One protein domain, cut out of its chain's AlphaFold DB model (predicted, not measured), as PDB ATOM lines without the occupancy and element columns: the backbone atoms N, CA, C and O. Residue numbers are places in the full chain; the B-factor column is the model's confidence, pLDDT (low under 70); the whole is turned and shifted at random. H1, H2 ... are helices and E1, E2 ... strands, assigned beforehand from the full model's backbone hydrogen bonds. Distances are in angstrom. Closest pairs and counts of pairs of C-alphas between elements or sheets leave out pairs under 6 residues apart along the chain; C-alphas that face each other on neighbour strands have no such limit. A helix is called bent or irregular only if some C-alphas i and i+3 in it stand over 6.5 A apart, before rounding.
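AT A GLANCE: This is residues 42 to 107 of the 107 residues of an uncharacterized protein of Acidobacteria bacterium (UniProt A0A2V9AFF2). A long hairpin of E1 and E2 forms an arm reaching away from a small head, in which the last part of E2 pairs with the short strand E3. In the head, H1 packs over E2 and E3, H2 lies near E3, and residues 104 to 105 of the final stretch run beside E3. The 66 printed residues include three named strands and two named helices, in the order E1, E2, H1, E3, H2, a mixed class of helices and strands. The sheet has the order E1, E2, E3 and is mixed, with E1 and E2 antiparallel and E2 and E3 parallel. The whole is only just compact, close to loose, with a radius of gyration of the C-alphas of 12.9 A, and elongated, with spans of 38 by 23 by 18 A.

IN THESE COORDINATES: E1, residues 43 to 48, begins at C-alpha 43 (5.726, 3.531, 21.552) and is 16.8 A long. E2, residues 54 to 62, is the longest strand, 26.2 A, and ends at C-alpha 62 (-4.480, 6.205, 27.135). H1, residues 68 to 76, is 12.4 A long. E3, residues 80 to 83, is 10.0 A long. H2, residues 85 to 96, is 17.2 A long and ends at C-alpha 96 (-14.524, -4.858, 31.376); it is irregular, but only just, with C-alphas 86 and 89 6.8 A apart.

HOW THE PARTS SIT: E1 and E2 form a hairpin, with N 45 and O 57 at 2.9 A and N 55 and O 47 at 2.8 A, within hydrogen-bond range. The pairing of E2 is staggered: residues 54 to 59 pair with E1, residues 59 to 62 with E3. Between E2 and E3, N 60 and O 80 are 2.9 A apart and N 82 and O 60 are 2.8 A apart. E1 and E3, the edge strands, are apart. E2, H1 and E3 form a strand-helix-strand unit, two parallel neighbour strands with a helix between them along the chain, and its crossover is right-handed. H1 is on the sheet at a height of 9.7 A over it, over E3 and only just over E2, on which 3 of its C-alphas fall. On the local plane it runs along the strands, at 4 degrees to E3. The closest C-alphas of E2 and H1 are those of Glu 60 and Arg 74, 7.6 A apart. H2 only grazes the sheet, with its residues 87 to 91, and E3 and H2 are near each other, with 6 pairs of C-alphas within 10 A. H1 and H2 are close but not clearly touching, the closest C-alphas being those of Gly 68 and Val 94 at 7.4 A, and their lines are about perpendicular at 77 degrees. Of the O i to N i+4 pairs, 4 of 5 in H1 and 6 of 8 in H2 are within hydrogen-bond range.

THE WHOLE: The two C-alphas farthest apart are those of Asp 51 and His 65, at 39.3 A. The printed part has no cut, and its four links between named elements are tight. Mean pLDDT of the printed part is 84.1, with residues 64 to 69 and residue 107, the chain's last, under 70.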
ATOM      1  N   ASP A  42       1.878   3.723  19.878       90.94
ATOM      2  CA  ASP A  42       2.509   5.029  20.042       90.94
ATOM      3  C   ASP A  42       4.004   4.866  20.353       90.94
ATOM      4  O   ASP A  42       4.839   5.595  19.808       90.94
ATOM      5  N   ILE A  43       4.350   3.863  21.170       91.38
ATOM      6  CA  ILE A  43       5.726   3.531  21.552       91.38
ATOM      7  C   ILE A  43       5.942   2.022  21.410       91.38
ATOM      8  O   ILE A  43       5.101   1.224  21.805       91.38
ATOM      9  N   ARG A  44       7.100   1.626  20.876       94.69
ATOM     10  CA  ARG A  44       7.593   0.247  20.938       94.69
ATOM     11  C   ARG A  44       8.927   0.239  21.662       94.69
ATOM     12  O   ARG A  44       9.834   0.969  21.261       94.69
ATOM     13  N   ILE A  45       9.028  -0.588  22.691       93.50
ATOM     14  CA  ILE A  45      10.278  -0.873  23.388       93.50
ATOM     15  C   ILE A  45      10.787  -2.205  22.852       93.50
ATOM     16  O   ILE A  45      10.047  -3.182  22.857       93.50
ATOM     17  N   GLU A  46      12.025  -2.234  22.375       94.75
ATOM     18  CA  GLU A  46      12.736  -3.450  21.964       94.75
ATOM     19  C   GLU A  46      13.907  -3.615  22.934       94.75
ATOM     20  O   GLU A  46      14.635  -2.652  23.185       94.75
ATOM     21  N   TYR A  47      14.043  -4.791  23.534       94.50
ATOM     22  CA  TYR A  47      15.051  -5.069  24.553       94.50
ATOM     23  C   TYR A  47      15.509  -6.520  24.465       94.50
ATOM     24  O   TYR A  47      14.818  -7.367  23.906       94.50
ATOM     25  N   GLU A  48      16.679  -6.801  25.020       97.06
ATOM     26  CA  GLU A  48      17.161  -8.166  25.205       97.06
ATOM     27  C   GLU A  48      16.642  -8.684  26.549       97.06
ATOM     28  O   GLU A  48      16.779  -8.017  27.581       97.06
ATOM     29  N   ALA A  49      15.973  -9.831  26.532       94.44
ATOM     30  CA  ALA A  49      15.541 -10.509  27.739       94.44
ATOM     31  C   ALA A  49      16.736 -11.179  28.439       94.44
ATOM     32  O   ALA A  49      17.829 -11.307  27.897       94.44
ATOM     33  N   HIS A  50      16.534 -11.593  29.688       92.50
ATOM     34  CA  HIS A  50      17.574 -12.199  30.529       92.50
ATOM     35  C   HIS A  50      18.216 -13.476  29.952       92.50
ATOM     36  O   HIS A  50      19.310 -13.847  30.368       92.50
ATOM     37  N   ASP A  51      17.536 -14.147  29.027       94.94
ATOM     38  CA  ASP A  51      17.993 -15.325  28.290       94.94
ATOM     39  C   ASP A  51      18.765 -14.975  27.002       94.94
ATOM     40  O   ASP A  51      19.224 -15.876  26.304       94.94
ATOM     41  N   GLY A  52      18.952 -13.685  26.706       93.88
ATOM     42  CA  GLY A  52      19.593 -13.195  25.486       93.88
ATOM     43  C   GLY A  52      18.641 -13.082  24.292       93.88
ATOM     44  O   GLY A  52      19.067 -12.673  23.211       93.88
ATOM     45  N   GLU A  53      17.359 -13.428  24.453       95.38
ATOM     46  CA  GLU A  53      16.386 -13.367  23.364       95.38
ATOM     47  C   GLU A  53      15.857 -11.946  23.149       95.38
ATOM     48  O   GLU A  53      15.613 -11.174  24.082       95.38
ATOM     49  N   GLY A  54      15.631 -11.593  21.884       93.25
ATOM     50  CA  GLY A  54      15.030 -10.314  21.526       93.25
ATOM     51  C   GLY A  54      13.552 -10.268  21.915       93.25
ATOM     52  O   GLY A  54      12.732 -11.007  21.370       93.25
ATOM     53  N   ALA A  55      13.188  -9.342  22.795       92.38
ATOM     54  CA  ALA A  55      11.824  -9.101  23.236       92.38
ATOM     55  C   ALA A  55      11.343  -7.696  22.851       92.38
ATOM     56  O   ALA A  55      12.114  -6.782  22.540       92.38
ATOM     57  N   ARG A  56      10.021  -7.519  22.847       93.44
ATOM     58  CA  ARG A  56       9.393  -6.230  22.560       93.44
ATOM     59  C   ARG A  56       8.095  -6.046  23.319       93.44
ATOM     60  O   ARG A  56       7.366  -7.010  23.534       93.44
ATOM     61  N   VAL A  57       7.789  -4.795  23.640       93.06
ATOM     62  CA  VAL A  57       6.508  -4.374  24.212       93.06
ATOM     63  C   VAL A  57       5.960  -3.210  23.394       93.06
ATOM     64  O   VAL A  57       6.649  -2.211  23.165       93.06
ATOM     65  N   ASP A  58       4.710  -3.356  22.965       95.25
ATOM     66  CA  ASP A  58       3.949  -2.342  22.241       95.25
ATOM     67  C   ASP A  58       3.066  -1.572  23.218       95.25
ATOM     68  O   ASP A  58       2.143  -2.134  23.803       95.25
ATOM     69  N   LEU A  59       3.366  -0.287  23.401       91.31
ATOM     70  CA  LEU A  59       2.727   0.580  24.381       91.31
ATOM     71  C   LEU A  59       1.787   1.588  23.725       91.31
ATOM     72  O   LEU A  59       2.120   2.242  22.729       91.31
ATOM     73  N   GLU A  60       0.639   1.767  24.367       90.38
ATOM     74  CA  GLU A  60      -0.353   2.773  24.023       90.38
ATOM     75  C   GLU A  60      -0.596   3.740  25.176       90.38
ATOM     76  O   GLU A  60      -0.927   3.309  26.279       90.38
ATOM     77  N   LEU A  61      -0.526   5.050  24.920       86.56
ATOM     78  CA  LEU A  61      -0.850   6.054  25.929       86.56
ATOM     79  C   LEU A  61      -2.354   6.368  25.918       86.56
ATOM     80  O   LEU A  61      -2.862   7.057  25.032       86.56
ATOM     81  N   ALA A  62      -3.068   5.912  26.943       83.19
ATOM     82  CA  ALA A  62      -4.480   6.205  27.135       83.19
ATOM     83  C   ALA A  62      -4.680   7.357  28.131       83.19
ATOM     84  O   ALA A  62      -4.202   7.328  29.264       83.19
ATOM     85  N   THR A  63      -5.449   8.363  27.715       76.12
ATOM     86  CA  THR A  63      -5.891   9.476  28.568       76.12
ATOM     87  C   THR A  63      -7.409   9.449  28.751       76.12
ATOM     88  O   THR A  63      -8.139   8.843  27.965       76.12
ATOM     89  N   SER A  64      -7.918  10.153  29.762       68.00
ATOM     90  CA  SER A  64      -9.354  10.317  30.075       68.00
ATOM     91  C   SER A  64     -10.268  10.695  28.903       68.00
ATOM     92  O   SER A  64     -11.478  10.448  28.980       68.00
ATOM     93  N   HIS A  65      -9.711  11.303  27.854       64.69
ATOM     94  CA  HIS A  65     -10.428  11.832  26.693       64.69
ATOM     95  C   HIS A  65     -10.483  10.849  25.511       64.69
ATOM     96  O   HIS A  65     -11.088  11.154  24.482       64.69
ATOM     97  N   TYR A  66      -9.865   9.668  25.626       64.12
ATOM     98  CA  TYR A  66      -9.791   8.724  24.514       64.12
ATOM     99  C   TYR A  66     -11.143   8.056  24.225       64.12
ATOM    100  O   TYR A  66     -11.776   7.452  25.093       64.12
ATOM    101  N   GLN A  67     -11.589   8.126  22.968       60.22
ATOM    102  CA  GLN A  67     -12.826   7.479  22.537       60.22
ATOM    103  C   GLN A  67     -12.626   5.961  22.434       60.22
ATOM    104  O   GLN A  67     -11.841   5.470  21.620       60.22
ATOM    105  N   GLY A  68     -13.375   5.199  23.238       59.31
ATOM    106  CA  GLY A  68     -13.180   3.758  23.451       59.31
ATOM    107  C   GLY A  68     -13.241   2.849  22.213       59.31
ATOM    108  O   GLY A  68     -12.948   1.662  22.319       59.31
ATOM    109  N   ARG A  69     -13.603   3.348  21.023       61.09
ATOM    110  CA  ARG A  69     -13.565   2.555  19.780       61.09
ATOM    111  C   ARG A  69     -12.128   2.309  19.286       61.09
ATOM    112  O   ARG A  69     -11.868   1.234  18.764       61.09
ATOM    113  N   ASN A  70     -11.199   3.239  19.529       73.94
ATOM    114  CA  ASN A  70      -9.778   3.045  19.203       73.94
ATOM    115  C   ASN A  70      -9.058   2.181  20.248       73.94
ATOM    116  O   ASN A  70      -8.131   1.458  19.903       73.94
ATOM    117  N   LEU A  71      -9.510   2.215  21.506       80.94
ATOM    118  CA  LEU A  71      -8.910   1.424  22.582       80.94
ATOM    119  C   LEU A  71      -9.117  -0.080  22.365       80.94
ATOM    120  O   LEU A  71      -8.182  -0.853  22.509       80.94
ATOM    121  N   GLU A  72     -10.316  -0.494  21.947       85.38
ATOM    122  CA  GLU A  72     -10.594  -1.907  21.662       85.38
ATOM    123  C   GLU A  72      -9.686  -2.474  20.562       85.38
ATOM    124  O   GLU A  72      -9.163  -3.573  20.718       85.38
ATOM    125  N   GLU A  73      -9.501  -1.752  19.449       89.00
ATOM    126  CA  GLU A  73      -8.642  -2.220  18.351       89.00
ATOM    127  C   GLU A  73      -7.193  -2.415  18.821       89.00
ATOM    128  O   GLU A  73      -6.549  -3.381  18.422       89.00
ATOM    129  N   ARG A  74      -6.709  -1.530  19.699       89.62
ATOM    130  CA  ARG A  74      -5.353  -1.575  20.257       89.62
ATOM    131  C   ARG A  74      -5.179  -2.690  21.292       89.62
ATOM    132  O   ARG A  74      -4.196  -3.419  21.228       89.62
ATOM    133  N   VAL A  75      -6.166  -2.905  22.163       90.19
ATOM    134  CA  VAL A  75      -6.166  -4.041  23.103       90.19
ATOM    135  C   VAL A  75      -6.218  -5.373  22.356       90.19
ATOM    136  O   VAL A  75      -5.438  -6.273  22.644       90.19
ATOM    137  N   ARG A  76      -7.075  -5.492  21.335       91.38
ATOM    138  CA  ARG A  76      -7.136  -6.697  20.487       91.38
ATOM    139  C   ARG A  76      -5.862  -6.938  19.680       91.38
ATOM    140  O   ARG A  76      -5.659  -8.062  19.247       91.38
ATOM    141  N   ALA A  77      -5.050  -5.907  19.455       92.94
ATOM    142  CA  ALA A  77      -3.743  -6.027  18.815       92.94
ATOM    143  C   ALA A  77      -2.625  -6.420  19.797       92.94
ATOM    144  O   ALA A  77      -1.477  -6.539  19.375       92.94
ATOM    145  N   GLY A  78      -2.949  -6.597  21.085       93.00
ATOM    146  CA  GLY A  78      -2.007  -7.006  22.125       93.00
ATOM    147  C   GLY A  78      -1.178  -5.869  22.721       93.00
ATOM    148  O   GLY A  78      -0.119  -6.139  23.275       93.00
ATOM    149  N   PHE A  79      -1.609  -4.607  22.601       92.94
ATOM    150  CA  PHE A  79      -0.854  -3.483  23.168       92.94
ATOM    151  C   PHE A  79      -1.055  -3.386  24.684       92.94
ATOM    152  O   PHE A  79      -2.190  -3.450  25.169       92.94
ATOM    153  N   SER A  80       0.033  -3.149  25.418       91.88
ATOM    154  CA  SER A  80      -0.017  -2.756  26.827       91.88
ATOM    155  C   SER A  80      -0.461  -1.295  26.914       91.88
ATOM    156  O   SER A  80       0.044  -0.418  26.206       91.88
ATOM    157  N   ILE A  81      -1.442  -1.020  27.769       89.94
ATOM    158  CA  ILE A  81      -2.028   0.310  27.905       89.94
ATOM    159  C   ILE A  81      -1.343   1.022  29.063       89.94
ATOM    160  O   ILE A  81      -1.327   0.529  30.183       89.94
ATOM    161  N   TYR A  82      -0.810   2.208  28.822       87.56
ATOM    162  CA  TYR A  82      -0.288   3.073  29.864       87.56
ATOM    163  C   TYR A  82      -1.265   4.216  30.117       87.56
ATOM    164  O   TYR A  82      -1.684   4.898  29.180       87.56
ATOM    165  N   ALA A  83      -1.623   4.446  31.376       85.81
ATOM    166  CA  ALA A  83      -2.525   5.522  31.759       85.81
ATOM    167  C   ALA A  83      -2.096   6.168  33.076       85.81
ATOM    168  O   ALA A  83      -1.510   5.530  33.949       85.81
ATOM    169  N   HIS A  84      -2.444   7.443  33.248       83.31
ATOM    170  CA  HIS A  84      -2.312   8.100  34.545       83.31
ATOM    171  C   HIS A  84      -3.184   7.381  35.592       83.31
ATOM    172  O   HIS A  84      -4.303   6.972  35.270       83.31
ATOM    173  N   ALA A  85      -2.726   7.264  36.845       80.69
ATOM    174  CA  ALA A  85      -3.432   6.516  37.896       80.69
ATOM    175  C   ALA A  85      -4.917   6.913  38.047       80.69
ATOM    176  O   ALA A  85      -5.793   6.054  38.160       80.69
ATOM    177  N   GLY A  86      -5.219   8.215  37.961       80.75
ATOM    178  CA  GLY A  86      -6.594   8.735  38.008       80.75
ATOM    179  C   GLY A  86      -7.501   8.267  36.856       80.75
ATOM    180  O   GLY A  86      -8.713   8.160  37.033       80.75
ATOM    181  N   ASP A  87      -6.921   7.928  35.704       82.25
ATOM    182  CA  ASP A  87      -7.638   7.463  34.512       82.25
ATOM    183  C   ASP A  87      -7.699   5.927  34.430       82.25
ATOM    184  O   ASP A  87      -8.622   5.376  33.821       82.25
ATOM    185  N   ALA A  88      -6.767   5.221  35.081       82.38
ATOM    186  CA  ALA A  88      -6.623   3.768  35.006       82.38
ATOM    187  C   ALA A  88      -7.890   3.015  35.456       82.38
ATOM    188  O   ALA A  88      -8.360   2.111  34.763       82.38
ATOM    189  N   LEU A  89      -8.507   3.430  36.572       82.38
ATOM    190  CA  LEU A  89      -9.748   2.826  37.082       82.38
ATOM    191  C   LEU A  89     -10.922   2.990  36.109       82.38
ATOM    192  O   LEU A  89     -11.722   2.070  35.925       82.38
ATOM    193  N   LYS A  90     -11.035   4.162  35.475       82.81
ATOM    194  CA  LYS A  90     -12.081   4.435  34.484       82.81
ATOM    195  C   LYS A  90     -11.864   3.587  33.232       82.81
ATOM    196  O   LYS A  90     -12.821   3.018  32.715       82.81
ATOM    197  N   LEU A  91     -10.620   3.480  32.770       80.62
ATOM    198  CA  LEU A  91     -10.258   2.677  31.603       80.62
ATOM    199  C   LEU A  91     -10.516   1.186  31.836       80.62
ATOM    200  O   LEU A  91     -11.129   0.556  30.981       80.62
ATOM    201  N   ARG A  92     -10.157   0.652  33.010       83.69
ATOM    202  CA  ARG A  92     -10.458  -0.734  33.410       83.69
ATOM    203  C   ARG A  92     -11.950  -1.044  33.260       83.69
ATOM    204  O   ARG A  92     -12.307  -1.970  32.548       83.69
ATOM    205  N   ARG A  93     -12.819  -0.186  33.812       82.75
ATOM    206  CA  ARG A  93     -14.282  -0.335  33.688       82.75
ATOM    207  C   ARG A  93     -14.756  -0.344  32.232       82.75
ATOM    208  O   ARG A  93     -15.655  -1.104  31.893       82.75
ATOM    209  N   VAL A  94     -14.174   0.497  31.375       80.94
ATOM    210  CA  VAL A  94     -14.516   0.544  29.941       80.94
ATOM    211  C   VAL A  94     -14.075  -0.729  29.213       80.94
ATOM    212  O   VAL A  94     -14.772  -1.166  28.297       80.94
ATOM    213  N   LEU A  95     -12.938  -1.316  29.593       81.81
ATOM    214  CA  LEU A  95     -12.465  -2.586  29.038       81.81
ATOM    215  C   LEU A  95     -13.324  -3.763  29.509       81.81
ATOM    216  O   LEU A  95     -13.756  -4.549  28.669       81.81
ATOM    217  N   ASP A  96     -13.662  -3.819  30.798       83.62
ATOM    218  CA  ASP A  96     -14.524  -4.858  31.376       83.62
ATOM    219  C   ASP A  96     -15.914  -4.857  30.721       83.62
ATOM    220  O   ASP A  96     -16.417  -5.902  30.320       83.62
ATOM    221  N   GLN A  97     -16.506  -3.673  30.506       81.00
ATOM    222  CA  GLN A  97     -17.777  -3.513  29.775       81.00
ATOM    223  C   GLN A  97     -17.736  -4.043  28.336       81.00
ATOM    224  O   GLN A  97     -18.782  -4.256  27.726       81.00
ATOM    225  N   ARG A  98     -16.539  -4.189  27.764       77.62
ATOM    226  CA  ARG A  98     -16.313  -4.692  26.406       77.62
ATOM    227  C   ARG A  98     -15.738  -6.105  26.393       77.62
ATOM    228  O   ARG A  98     -15.358  -6.564  25.318       77.62
ATOM    229  N   GLU A  99     -15.665  -6.752  27.556       80.06
ATOM    230  CA  GLU A  99     -15.093  -8.089  27.741       80.06
ATOM    231  C   GLU A  99     -13.641  -8.175  27.237       80.06
ATOM    232  O   GLU A  99     -13.217  -9.151  26.621       80.06
ATOM    233  N   LEU A 100     -12.869  -7.106  27.457       77.50
ATOM    234  CA  LEU A 100     -11.466  -7.015  27.072       77.50
ATOM    235  C   LEU A 100     -10.576  -7.055  28.310       77.50
ATOM    236  O   LEU A 100     -10.797  -6.319  29.268       77.50
ATOM    237  N   THR A 101      -9.509  -7.844  28.248       74.69
ATOM    238  CA  THR A 101      -8.435  -7.819  29.243       74.69
ATOM    239  C   THR A 101      -7.214  -7.154  28.627       74.69
ATOM    240  O   THR A 101      -6.772  -7.546  27.550       74.69
ATOM    241  N   ALA A 102      -6.673  -6.145  29.304       78.06
ATOM    242  CA  ALA A 102      -5.413  -5.518  28.936       78.06
ATOM    243  C   ALA A 102      -4.600  -5.227  30.192       78.06
ATOM    244  O   ALA A 102      -5.157  -4.893  31.244       78.06
ATOM    245  N   GLU A 103      -3.283  -5.312  30.063       80.75
ATOM    246  CA  GLU A 103      -2.385  -4.765  31.064       80.75
ATOM    247  C   GLU A 103      -2.517  -3.237  31.046       80.75
ATOM    248  O   GLU A 103      -2.294  -2.603  30.013       80.75
ATOM    249  N   ILE A 104      -2.936  -2.659  32.177       78.19
ATOM    250  CA  ILE A 104      -2.934  -1.210  32.385       78.19
ATOM    251  C   ILE A 104      -1.797  -0.887  33.346       78.19
ATOM    252  O   ILE A 104      -1.878  -1.209  34.532       78.19
ATOM    253  N   LEU A 105      -0.761  -0.246  32.824       80.44
ATOM    254  CA  LEU A 105       0.369   0.270  33.580       80.44
ATOM    255  C   LEU A 105       0.044   1.687  34.069       80.44
ATOM    256  O   LEU A 105      -0.444   2.520  33.301       80.44
ATOM    257  N   SER A 106       0.319   1.961  35.342       76.31
ATOM    258  CA  SER A 106       0.169   3.286  35.949       76.31
ATOM    259  C   SER A 106       1.321   3.564  36.907       76.31
ATOM    260  O   SER A 106       1.710   2.668  37.657       76.31
ATOM    261  N   LEU A 107       1.812   4.804  36.897       62.44
ATOM    262  CA  LEU A 107       2.653   5.375  37.953       62.44
ATOM    263  C   LEU A 107       1.798   6.168  38.943       62.44
ATOM    264  O   LEU A 107       0.804   6.787  38.484       62.44
TER     265      LEU A 107